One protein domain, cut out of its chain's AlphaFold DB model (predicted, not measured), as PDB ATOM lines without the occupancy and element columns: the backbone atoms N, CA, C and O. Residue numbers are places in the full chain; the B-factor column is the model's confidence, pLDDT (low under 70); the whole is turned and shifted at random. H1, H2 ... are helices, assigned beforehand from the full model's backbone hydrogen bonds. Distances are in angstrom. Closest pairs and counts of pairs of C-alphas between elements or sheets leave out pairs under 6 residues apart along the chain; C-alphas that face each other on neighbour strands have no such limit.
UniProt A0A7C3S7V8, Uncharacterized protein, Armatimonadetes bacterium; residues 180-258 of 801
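What this domain is: This is residues 180 to 258 of the 801 residues of an uncharacterized protein of Armatimonadetes bacterium (UniProt A0A7C3S7V8). Two helices stand roughly as a T: H1, the longest, runs along one side, and H5, about perpendicular to it, reaches from H3 on the far side to the middle of H1, where its last turn comes close to Trp 189. H2 lies at one end between H1 and H3, H4 sits beyond the other end of H3, and the long link, residues 217 to 234, loops from H3 over to H1 and back to H4. You will find 79 printed residues with five named helices, H1 to H5 in order, and no named strand: all helix. The whole is compact, with a radius of gyration of the C-alphas of 12.0 A, and spans 31 by 30 by 23 A.

How they stand to each other: Start with H1, residues 180 to 196; a tight link leads to H2, residues 200 to 206, and the two are near each other, their closest C-alphas 8.4 A apart. Next comes H3, residues 208 to 216, close but not clearly touching H2: the closest C-alphas, of Leu 204 and Ala 211, are 6.5 A apart. H4, residues 235 to 242, only just touches H3, with 3 pairs of C-alphas within 8 A, the closest those of Ala 216 and Lys 241 at 6.2 A; they stand about perpendicular, at 89 degrees. H5, residues 248 to 258, touches H3 at a steep tilt of 64 degrees, opposite ways; the closest C-alphas, of Leu 210 and Trp 248, are 5.4 A apart. H5 is close to H1 but not clearly touching it: the closest C-alphas, of Trp 189 and Phe 256, are 7.2 A apart. H1 and H3 are apart. In H1, H2, H4 and H5 each O i to N i+4 pair is within hydrogen-bond range; in H3, 4 of 5 are.

Where its parts are: Find C-alpha 180 at (-18.154, -57.750, 31.861); from there H1 runs 24.3 A to C-alpha 196. H3 is 13.7 A long. H5 runs 15.3 A from C-alpha 248 at (-35.144, -42.322, 45.062) to C-alpha 258 at (-20.086, -41.003, 47.152).

The domain as a whole: The C-alphas farthest apart, of Gly 180 and Ala 205, are 32.1 A apart. The printed part has no cut, and the link from H3 to H4 is long. Look at residues 245 to 246 for pLDDT under 70.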
ATOM      1  N   GLY A 180     -18.945 -57.328  30.703       73.12
ATOM      2  CA  GLY A 180     -18.154 -57.750  31.861       73.12
ATOM      3  C   GLY A 180     -17.952 -56.645  32.902       73.12
ATOM      4  O   GLY A 180     -18.140 -56.886  34.094       73.12
ATOM      5  N   VAL A 181     -17.648 -55.416  32.467       76.38
ATOM      6  CA  VAL A 181     -17.489 -54.253  33.362       76.38
ATOM      7  C   VAL A 181     -18.815 -53.909  34.035       76.38
ATOM      8  O   VAL A 181     -18.855 -53.707  35.247       76.38
ATOM      9  N   TYR A 182     -19.913 -53.905  33.278       78.25
ATOM     10  CA  TYR A 182     -21.248 -53.662  33.817       78.25
ATOM     11  C   TYR A 182     -21.650 -54.711  34.863       78.25
ATOM     12  O   TYR A 182     -22.147 -54.355  35.933       78.25
ATOM     13  N   ARG A 183     -21.404 -56.000  34.594       79.12
ATOM     14  CA  ARG A 183     -21.672 -57.093  35.545       79.12
ATOM     15  C   ARG A 183     -20.846 -56.947  36.818       79.12
ATOM     16  O   ARG A 183     -21.410 -57.038  37.903       79.12
ATOM     17  N   ALA A 184     -19.547 -56.674  36.694       81.00
ATOM     18  CA  ALA A 184     -18.663 -56.477  37.840       81.00
ATOM     19  C   ALA A 184     -19.099 -55.280  38.701       81.00
ATOM     20  O   ALA A 184     -19.181 -55.395  39.923       81.00
ATOM     21  N   PHE A 185     -19.449 -54.156  38.072       86.31
ATOM     22  CA  PHE A 185     -19.946 -52.977  38.782       86.31
ATOM     23  C   PHE A 185     -21.305 -53.235  39.451       86.31
ATOM     24  O   PHE A 185     -21.522 -52.843  40.594       86.31
ATOM     25  N   THR A 186     -22.208 -53.956  38.778       87.31
ATOM     26  CA  THR A 186     -23.510 -54.358  39.342       87.31
ATOM     27  C   THR A 186     -23.344 -55.306  40.532       87.31
ATOM     28  O   THR A 186     -24.109 -55.221  41.494       87.31
ATOM     29  N   ALA A 187     -22.345 -56.191  40.496       89.56
ATOM     30  CA  ALA A 187     -22.004 -57.052  41.622       89.56
ATOM     31  C   ALA A 187     -21.457 -56.240  42.808       89.56
ATOM     32  O   ALA A 187     -21.884 -56.473  43.935       89.56
ATOM     33  N   GLU A 188     -20.589 -55.247  42.569       92.31
ATOM     34  CA  GLU A 188     -20.110 -54.331  43.620       92.31
ATOM     35  C   GLU A 188     -21.265 -53.533  44.250       92.31
ATOM     36  O   GLU A 188     -21.357 -53.442  45.474       92.31
ATOM     37  N   TRP A 189     -22.175 -53.010  43.426       93.62
ATOM     38  CA  TRP A 189     -23.400 -52.340  43.869       93.62
ATOM     39  C   TRP A 189     -24.263 -53.240  44.764       93.62
ATOM     40  O   TRP A 189     -24.661 -52.838  45.856       93.62
ATOM     41  N   ASN A 190     -24.525 -54.476  44.336       95.94
ATOM     42  CA  ASN A 190     -25.341 -55.417  45.102       95.94
ATOM     43  C   ASN A 190     -24.665 -55.864  46.397       95.94
ATOM     44  O   ASN A 190     -25.335 -56.010  47.416       95.94
ATOM     45  N   GLU A 191     -23.346 -56.034  46.383       96.00
ATOM     46  CA  GLU A 191     -22.585 -56.340  47.588       96.00
ATOM     47  C   GLU A 191     -22.642 -55.181  48.591       96.00
ATOM     48  O   GLU A 191     -22.866 -55.412  49.778       96.00
ATOM     49  N   TRP A 192     -22.534 -53.933  48.125       96.50
ATOM     50  CA  TRP A 192     -22.716 -52.755  48.976       96.50
ATOM     51  C   TRP A 192     -24.121 -52.699  49.586       96.50
ATOM     52  O   TRP A 192     -24.264 -52.525  50.796       96.50
ATOM     53  N   LEU A 193     -25.168 -52.926  48.786       97.25
ATOM     54  CA  LEU A 193     -26.547 -52.980  49.282       97.25
ATOM     55  C   LEU A 193     -26.750 -54.099  50.307       97.25
ATOM     56  O   LEU A 193     -27.424 -53.902  51.320       97.25
ATOM     57  N   ARG A 194     -26.164 -55.275  50.061       97.44
ATOM     58  CA  ARG A 194     -26.219 -56.420  50.974       97.44
ATOM     59  C   ARG A 194     -25.533 -56.102  52.300       97.44
ATOM     60  O   ARG A 194     -26.069 -56.448  53.346       97.44
ATOM     61  N   GLN A 195     -24.389 -55.419  52.273       96.94
ATOM     62  CA  GLN A 195     -23.685 -54.981  53.482       96.94
ATOM     63  C   GLN A 195     -24.457 -53.896  54.242       96.94
ATOM     64  O   GLN A 195     -24.538 -53.955  55.468       96.94
ATOM     65  N   ARG A 196     -25.044 -52.926  53.531       95.44
ATOM     66  CA  ARG A 196     -25.738 -51.785  54.137       95.44
ATOM     67  C   ARG A 196     -27.115 -52.140  54.693       95.44
ATOM     68  O   ARG A 196     -27.432 -51.782  55.824       95.44
ATOM     69  N   PHE A 197     -27.939 -52.828  53.906       96.62
ATOM     70  CA  PHE A 197     -29.339 -53.090  54.253       96.62
ATOM     71  C   PHE A 197     -29.589 -54.542  54.634       96.62
ATOM     72  O   PHE A 197     -30.442 -54.815  55.473       96.62
ATOM     73  N   GLY A 198     -28.876 -55.492  54.029       95.62
ATOM     74  CA  GLY A 198     -29.048 -56.927  54.270       95.62
ATOM     75  C   GLY A 198     -30.333 -57.539  53.702       95.62
ATOM     76  O   GLY A 198     -30.287 -58.693  53.297       95.62
ATOM     77  N   SER A 199     -31.450 -56.804  53.637       95.38
ATOM     78  CA  SER A 199     -32.717 -57.274  53.060       95.38
ATOM     79  C   SER A 199     -33.539 -56.153  52.421       95.38
ATOM     80  O   SER A 199     -33.345 -54.963  52.699       95.38
ATOM     81  N   ARG A 200     -34.504 -56.548  51.582       94.88
ATOM     82  CA  ARG A 200     -35.475 -55.637  50.965       94.88
ATOM     83  C   ARG A 200     -36.286 -54.856  51.997       94.88
ATOM     84  O   ARG A 200     -36.495 -53.663  51.790       94.88
ATOM     85  N   GLU A 201     -36.737 -55.484  53.088       94.75
ATOM     86  CA  GLU A 201     -37.575 -54.794  54.081       94.75
ATOM     87  C   GLU A 201     -36.832 -53.623  54.725       94.75
ATOM     88  O   GLU A 201     -37.384 -52.530  54.832       94.75
ATOM     89  N   LYS A 202     -35.563 -53.823  55.102       95.12
ATOM     90  CA  LYS A 202     -34.738 -52.773  55.713       95.12
ATOM     91  C   LYS A 202     -34.484 -51.614  54.754       95.12
ATOM     92  O   LYS A 202     -34.594 -50.460  55.154       95.12
ATOM     93  N   MET A 203     -34.201 -51.911  53.487       94.06
ATOM     94  CA  MET A 203     -33.980 -50.874  52.479       94.06
ATOM     95  C   MET A 203     -35.248 -50.062  52.195       94.06
ATOM     96  O   MET A 203     -35.194 -48.837  52.152       94.06
ATOM     97  N   LEU A 204     -36.402 -50.716  52.032       92.69
ATOM     98  CA  LEU A 204     -37.663 -50.014  51.765       92.69
ATOM     99  C   LEU A 204     -38.215 -49.283  52.997       92.69
ATOM    100  O   LEU A 204     -38.997 -48.352  52.834       92.69
ATOM    101  N   ALA A 205     -37.791 -49.642  54.212       91.94
ATOM    102  CA  ALA A 205     -38.089 -48.856  55.409       91.94
ATOM    103  C   ALA A 205     -37.384 -47.485  55.394       91.94
ATOM    104  O   ALA A 205     -37.970 -46.494  55.827       91.94
ATOM    105  N   GLU A 206     -36.157 -47.415  54.871       87.69
ATOM    106  CA  GLU A 206     -35.393 -46.165  54.727       87.69
ATOM    107  C   GLU A 206     -35.783 -45.391  53.453       87.69
ATOM    108  O   GLU A 206     -35.834 -44.160  53.456       87.69
ATOM    109  N   PHE A 207     -36.142 -46.107  52.382       86.50
ATOM    110  CA  PHE A 207     -36.507 -45.551  51.075       86.50
ATOM    111  C   PHE A 207     -37.913 -45.997  50.622       86.50
ATOM    112  O   PHE A 207     -38.048 -46.679  49.605       86.50
ATOM    113  N   PRO A 208     -38.996 -45.608  51.317       85.12
ATOM    114  CA  PRO A 208     -40.346 -46.116  51.037       85.12
ATOM    115  C   PRO A 208     -40.859 -45.767  49.635       85.12
ATOM    116  O   PRO A 208     -41.575 -46.538  49.002       85.12
ATOM    117  N   GLU A 209     -40.458 -44.615  49.105       83.69
ATOM    118  CA  GLU A 209     -40.839 -44.176  47.763       83.69
ATOM    119  C   GLU A 209     -40.111 -44.947  46.645       83.69
ATOM    120  O   GLU A 209     -40.594 -44.965  45.513       83.69
ATOM    121  N   LEU A 210     -38.998 -45.635  46.947       87.75
ATOM    122  CA  LEU A 210     -38.320 -46.527  45.997       87.75
ATOM    123  C   LEU A 210     -39.236 -47.684  45.581       87.75
ATOM    124  O   LEU A 210     -39.223 -48.093  44.423       87.75
ATOM    125  N   ALA A 211     -40.084 -48.171  46.496       88.12
ATOM    126  CA  ALA A 211     -41.037 -49.239  46.205       88.12
ATOM    127  C   ALA A 211     -41.997 -48.858  45.066       88.12
ATOM    128  O   ALA A 211     -42.261 -49.676  44.188       88.12
ATOM    129  N   LYS A 212     -42.464 -47.602  45.045       86.94
ATOM    130  CA  LYS A 212     -43.361 -47.087  44.000       86.94
ATOM    131  C   LYS A 212     -42.652 -46.965  42.654       86.94
ATOM    132  O   LYS A 212     -43.240 -47.254  41.617       86.94
ATOM    133  N   GLU A 213     -41.387 -46.543  42.661       87.81
ATOM    134  CA  GLU A 213     -40.572 -46.480  41.441       87.81
ATOM    135  C   GLU A 213     -40.337 -47.871  40.857       87.81
ATOM    136  O   GLU A 213     -40.455 -48.066  39.649       87.81
ATOM    137  N   TRP A 214     -40.045 -48.847  41.714       90.06
ATOM    138  CA  TRP A 214     -39.880 -50.239  41.318       90.06
ATOM    139  C   TRP A 214     -41.160 -50.840  40.759       90.06
ATOM    140  O   TRP A 214     -41.121 -51.458  39.698       90.06
ATOM    141  N   GLU A 215     -42.299 -50.605  41.405       89.62
ATOM    142  CA  GLU A 215     -43.607 -51.041  40.913       89.62
ATOM    143  C   GLU A 215     -43.919 -50.445  39.533       89.62
ATOM    144  O   GLU A 215     -44.237 -51.185  38.601       89.62
ATOM    145  N   ALA A 216     -43.722 -49.133  39.355       86.62
ATOM    146  CA  ALA A 216     -43.901 -48.457  38.066       86.62
ATOM    147  C   ALA A 216     -42.975 -49.005  36.957       86.62
ATOM    148  O   ALA A 216     -43.291 -48.907  35.766       86.62
ATOM    149  N   MET A 217     -41.841 -49.592  37.345       86.94
ATOM    150  CA  MET A 217     -40.861 -50.225  36.460       86.94
ATOM    151  C   MET A 217     -41.049 -51.742  36.302       86.94
ATOM    152  O   MET A 217     -40.331 -52.352  35.513       86.94
ATOM    153  N   GLY A 218     -41.997 -52.362  37.012       87.50
ATOM    154  CA  GLY A 218     -42.196 -53.815  36.998       87.50
ATOM    155  C   GLY A 218     -41.091 -54.609  37.710       87.50
ATOM    156  O   GLY A 218     -40.870 -55.776  37.401       87.50
ATOM    157  N   VAL A 219     -40.385 -53.986  38.655       89.00
ATOM    158  CA  VAL A 219     -39.285 -54.578  39.427       89.00
ATOM    159  C   VAL A 219     -39.856 -55.135  40.728       89.00
ATOM    160  O   VAL A 219     -40.075 -54.412  41.698       89.00
ATOM    161  N   ILE A 220     -40.163 -56.432  40.735       85.75
ATOM    162  CA  ILE A 220     -40.988 -57.041  41.793       85.75
ATOM    163  C   ILE A 220     -40.143 -57.791  42.823       85.75
ATOM    164  O   ILE A 220     -40.539 -57.853  43.984       85.75
ATOM    165  N   ASP A 221     -38.991 -58.344  42.449       90.38
ATOM    166  CA  ASP A 221     -38.218 -59.297  43.256       90.38
ATOM    167  C   ASP A 221     -36.830 -58.795  43.691       90.38
ATOM    168  O   ASP A 221     -36.071 -59.575  44.277       90.38
ATOM    169  N   ALA A 222     -36.517 -57.518  43.435       92.69
ATOM    170  CA  ALA A 222     -35.258 -56.880  43.815       92.69
ATOM    171  C   ALA A 222     -35.050 -56.900  45.339       92.69
ATOM    172  O   ALA A 222     -35.863 -56.378  46.108       92.69
ATOM    173  N   ASP A 223     -33.948 -57.507  45.768       95.31
ATOM    174  CA  ASP A 223     -33.626 -57.757  47.166       95.31
ATOM    175  C   ASP A 223     -32.100 -57.779  47.380       95.31
ATOM    176  O   ASP A 223     -31.408 -58.616  46.787       95.31
ATOM    177  N   PRO A 224     -31.555 -56.907  48.251       96.31
ATOM    178  CA  PRO A 224     -30.146 -56.940  48.635       96.31
ATOM    179  C   PRO A 224     -29.653 -58.327  49.069       96.31
ATOM    180  O   PRO A 224     -28.523 -58.692  48.753       96.31
ATOM    181  N   ALA A 225     -30.491 -59.133  49.734       95.69
ATOM    182  CA  ALA A 225     -30.117 -60.478  50.183       95.69
ATOM    183  C   ALA A 225     -29.837 -61.442  49.019       95.69
ATOM    184  O   ALA A 225     -29.024 -62.356  49.146       95.69
ATOM    185  N   LYS A 226     -30.510 -61.236  47.880       95.75
ATOM    186  CA  LYS A 226     -30.366 -62.050  46.664       95.75
ATOM    187  C   LYS A 226     -29.289 -61.517  45.722       95.75
ATOM    188  O   LYS A 226     -28.944 -62.198  44.761       95.75
ATOM    189  N   GLY A 227     -28.798 -60.300  45.961       94.25
ATOM    190  CA  GLY A 227     -27.847 -59.624  45.082       94.25
ATOM    191  C   GLY A 227     -28.401 -59.339  43.680       94.25
ATOM    192  O   GLY A 227     -27.644 -59.363  42.713       94.25
ATOM    193  N   ASN A 228     -29.714 -59.104  43.557       93.88
ATOM    194  CA  ASN A 228     -30.409 -58.880  42.282       93.88
ATOM    195  C   ASN A 228     -31.030 -57.472  42.154       93.88
ATOM    196  O   ASN A 228     -31.896 -57.254  41.307       93.88
ATOM    197  N   VAL A 229     -30.628 -56.512  42.988       93.81
ATOM    198  CA  VAL A 229     -31.117 -55.134  42.902       93.81
ATOM    199  C   VAL A 229     -30.518 -54.456  41.663       93.81
ATOM    200  O   VAL A 229     -29.288 -54.383  41.549       93.81
ATOM    201  N   PRO A 230     -31.337 -53.921  40.737       89.62
ATOM    202  CA  PRO A 230     -30.809 -53.260  39.550       89.62
ATOM    203  C   PRO A 230     -30.171 -51.907  39.891       89.62
ATOM    204  O   PRO A 230     -30.557 -51.234  40.852       89.62
ATOM    205  N   LEU A 231     -29.223 -51.482  39.057       87.88
ATOM    206  CA  LEU A 231     -28.799 -50.081  38.987       87.88
ATOM    207  C   LEU A 231     -29.982 -49.201  38.537       87.88
ATOM    208  O   LEU A 231     -30.892 -49.711  37.873       87.88
ATOM    209  N   PRO A 232     -29.998 -47.896  38.867       85.25
ATOM    210  CA  PRO A 232     -31.074 -47.015  38.421       85.25
ATOM    211  C   PRO A 232     -31.172 -47.018  36.884       85.25
ATOM    212  O   PRO A 232     -30.142 -47.120  36.221       85.25
ATOM    213  N   PRO A 233     -32.369 -46.926  36.281       79.50
ATOM    214  CA  PRO A 233     -32.522 -46.928  34.820       79.50
ATOM    215  C   PRO A 233     -32.036 -45.608  34.199       79.50
ATOM    216  O   PRO A 233     -31.470 -44.787  34.900       79.50
ATOM    217  N   THR A 234     -32.227 -45.369  32.895       76.75
ATOM    218  CA  THR A 234     -31.934 -44.047  32.298       76.75
ATOM    219  C   THR A 234     -32.937 -42.991  32.767       76.75
ATOM    220  O   THR A 234     -34.090 -43.298  33.083       76.75
ATOM    221  N   ARG A 235     -32.550 -41.710  32.752       75.12
ATOM    222  CA  ARG A 235     -33.451 -40.602  33.134       75.12
ATOM    223  C   ARG A 235     -34.662 -40.485  32.234       75.12
ATOM    224  O   ARG A 235     -35.767 -40.297  32.728       75.12
ATOM    225  N   SER A 236     -34.471 -40.663  30.930       75.81
ATOM    226  CA  SER A 236     -35.568 -40.667  29.962       75.81
ATOM    227  C   SER A 236     -36.589 -41.756  30.286       75.81
ATOM    228  O   SER A 236     -37.792 -41.506  30.235       75.81
ATOM    229  N   LEU A 237     -36.123 -42.947  30.681       78.19
ATOM    230  CA  LEU A 237     -37.006 -44.038  31.083       78.19
ATOM    231  C   LEU A 237     -37.698 -43.744  32.417       78.19
ATOM    232  O   LEU A 237     -38.911 -43.932  32.516       78.19
ATOM    233  N   MET A 238     -36.969 -43.228  33.415       80.25
ATOM    234  CA  MET A 238     -37.569 -42.756  34.669       80.25
ATOM    235  C   MET A 238     -38.680 -41.750  34.398       80.25
ATOM    236  O   MET A 238     -39.791 -41.925  34.898       80.25
ATOM    237  N   ARG A 239     -38.436 -40.766  33.529       79.50
ATOM    238  CA  ARG A 239     -39.423 -39.747  33.178       79.50
ATOM    239  C   ARG A 239     -40.641 -40.347  32.504       79.50
ATOM    240  O   ARG A 239     -41.759 -40.018  32.883       79.50
ATOM    241  N   ALA A 240     -40.437 -41.250  31.550       81.81
ATOM    242  CA  ALA A 240     -41.529 -41.900  30.834       81.81
ATOM    243  C   ALA A 240     -42.439 -42.735  31.755       81.81
ATOM    244  O   ALA A 240     -43.638 -42.822  31.506       81.81
ATOM    245  N   LYS A 241     -41.886 -43.351  32.806       83.62
ATOM    246  CA  LYS A 241     -42.620 -44.269  33.698       83.62
ATOM    247  C   LYS A 241     -43.149 -43.621  34.971       83.62
ATOM    248  O   LYS A 241     -44.183 -44.037  35.475       83.62
ATOM    249  N   THR A 242     -42.448 -42.616  35.485       78.25
ATOM    250  CA  THR A 242     -42.734 -41.998  36.793       78.25
ATOM    251  C   THR A 242     -43.059 -40.507  36.697       78.25
ATOM    252  O   THR A 242     -43.409 -39.890  37.699       78.25
ATOM    253  N   GLY A 243     -42.943 -39.909  35.506       76.38
ATOM    254  CA  GLY A 243     -43.153 -38.477  35.286       76.38
ATOM    255  C   GLY A 243     -41.974 -37.583  35.686       76.38
ATOM    256  O   GLY A 243     -42.090 -36.368  35.547       76.38
ATOM    257  N   ARG A 244     -40.844 -38.144  36.147       72.38
ATOM    258  CA  ARG A 244     -39.653 -37.396  36.604       72.38
ATOM    259  C   ARG A 244     -38.323 -38.004  36.158       72.38
ATOM    260  O   ARG A 244     -38.219 -39.214  35.993       72.38
ATOM    261  N   GLU A 245     -37.303 -37.166  35.979       69.31
ATOM    262  CA  GLU A 245     -35.964 -37.579  35.513       69.31
ATOM    263  C   GLU A 245     -35.035 -38.030  36.653       69.31
ATOM    264  O   GLU A 245     -34.029 -38.691  36.407       69.31
ATOM    265  N   ASP A 246     -35.367 -37.692  37.898       69.19
ATOM    266  CA  ASP A 246     -34.600 -37.954  39.111       69.19
ATOM    267  C   ASP A 246     -35.478 -38.574  40.214       69.19
ATOM    268  O   ASP A 246     -36.643 -38.228  40.396       69.19
ATOM    269  N   GLY A 247     -34.932 -39.546  40.949       75.31
ATOM    270  CA  GLY A 247     -35.723 -40.473  41.760       75.31
ATOM    271  C   GLY A 247     -34.996 -41.012  42.986       75.31
ATOM    272  O   GLY A 247     -33.794 -40.801  43.154       75.31
ATOM    273  N   TRP A 248     -35.719 -41.722  43.851       82.06
ATOM    274  CA  TRP A 248     -35.144 -42.322  45.062       82.06
ATOM    275  C   TRP A 248     -34.121 -43.404  44.730       82.06
ATOM    276  O   TRP A 248     -33.127 -43.544  45.439       82.06
ATOM    277  N   TRP A 249     -34.292 -44.076  43.595       86.19
ATOM    278  CA  TRP A 249     -33.301 -44.994  43.050       86.19
ATOM    279  C   TRP A 249     -31.963 -44.308  42.755       86.19
ATOM    280  O   TRP A 249     -30.903 -44.824  43.105       86.19
ATOM    281  N   TYR A 250     -31.998 -43.107  42.170       82.69
ATOM    282  CA  TYR A 250     -30.788 -42.318  41.933       82.69
ATOM    283  C   TYR A 250     -30.191 -41.770  43.220       82.69
ATOM    284  O   TYR A 250     -28.972 -41.730  43.337       82.69
ATOM    285  N   ARG A 251     -31.017 -41.372  44.195       83.44
ATOM    286  CA  ARG A 251     -30.520 -40.986  45.522       83.44
ATOM    287  C   ARG A 251     -29.738 -42.131  46.169       83.44
ATOM    288  O   ARG A 251     -28.626 -41.906  46.628       83.44
ATOM    289  N   LEU A 252     -30.273 -43.351  46.132       88.38
ATOM    290  CA  LEU A 252     -29.582 -44.529  46.654       88.38
ATOM    291  C   LEU A 252     -28.265 -44.799  45.907       88.38
ATOM    292  O   LEU A 252     -27.246 -45.100  46.525       88.38
ATOM    293  N   TYR A 253     -28.262 -44.638  44.582       88.38
ATOM    294  CA  TYR A 253     -27.041 -44.724  43.779       88.38
ATOM    295  C   TYR A 253     -26.002 -43.653  44.147       88.38
ATOM    296  O   TYR A 253     -24.815 -43.963  44.216       88.38
ATOM    297  N   LEU A 254     -26.427 -42.416  44.423       84.81
ATOM    298  CA  LEU A 254     -25.520 -41.347  44.851       84.81
ATOM    299  C   LEU A 254     -24.814 -41.696  46.162       84.81
ATOM    300  O   LEU A 254     -23.624 -41.422  46.281       84.81
ATOM    301  N   GLU A 255     -25.502 -42.339  47.108       88.56
ATOM    302  CA  GLU A 255     -24.884 -42.789  48.362       88.56
ATOM    303  C   GLU A 255     -23.760 -43.799  48.110       88.56
ATOM    304  O   GLU A 255     -22.637 -43.607  48.583       88.56
ATOM    305  N   PHE A 256     -24.018 -44.807  47.274       91.50
ATOM    306  CA  PHE A 256     -22.993 -45.755  46.834       91.50
ATOM    307  C   PHE A 256     -21.821 -45.060  46.125       91.50
ATOM    308  O   PHE A 256     -20.661 -45.293  46.471       91.50
ATOM    309  N   ALA A 257     -22.105 -44.189  45.153       87.88
ATOM    310  CA  ALA A 257     -21.089 -43.485  44.372       87.88
ATOM    311  C   ALA A 257     -20.192 -42.600  45.257       87.88
ATOM    312  O   ALA A 257     -18.967 -42.621  45.123       87.88
ATOM    313  N   MET A 258     -20.789 -41.869  46.202       87.19
ATOM    314  CA  MET A 258     -20.086 -41.003  47.152       87.19
ATOM    315  C   MET A 258     -19.121 -41.792  48.044       87.19
ATOM    316  O   MET A 258     -17.958 -41.404  48.186       87.19
TER     317      MET A 258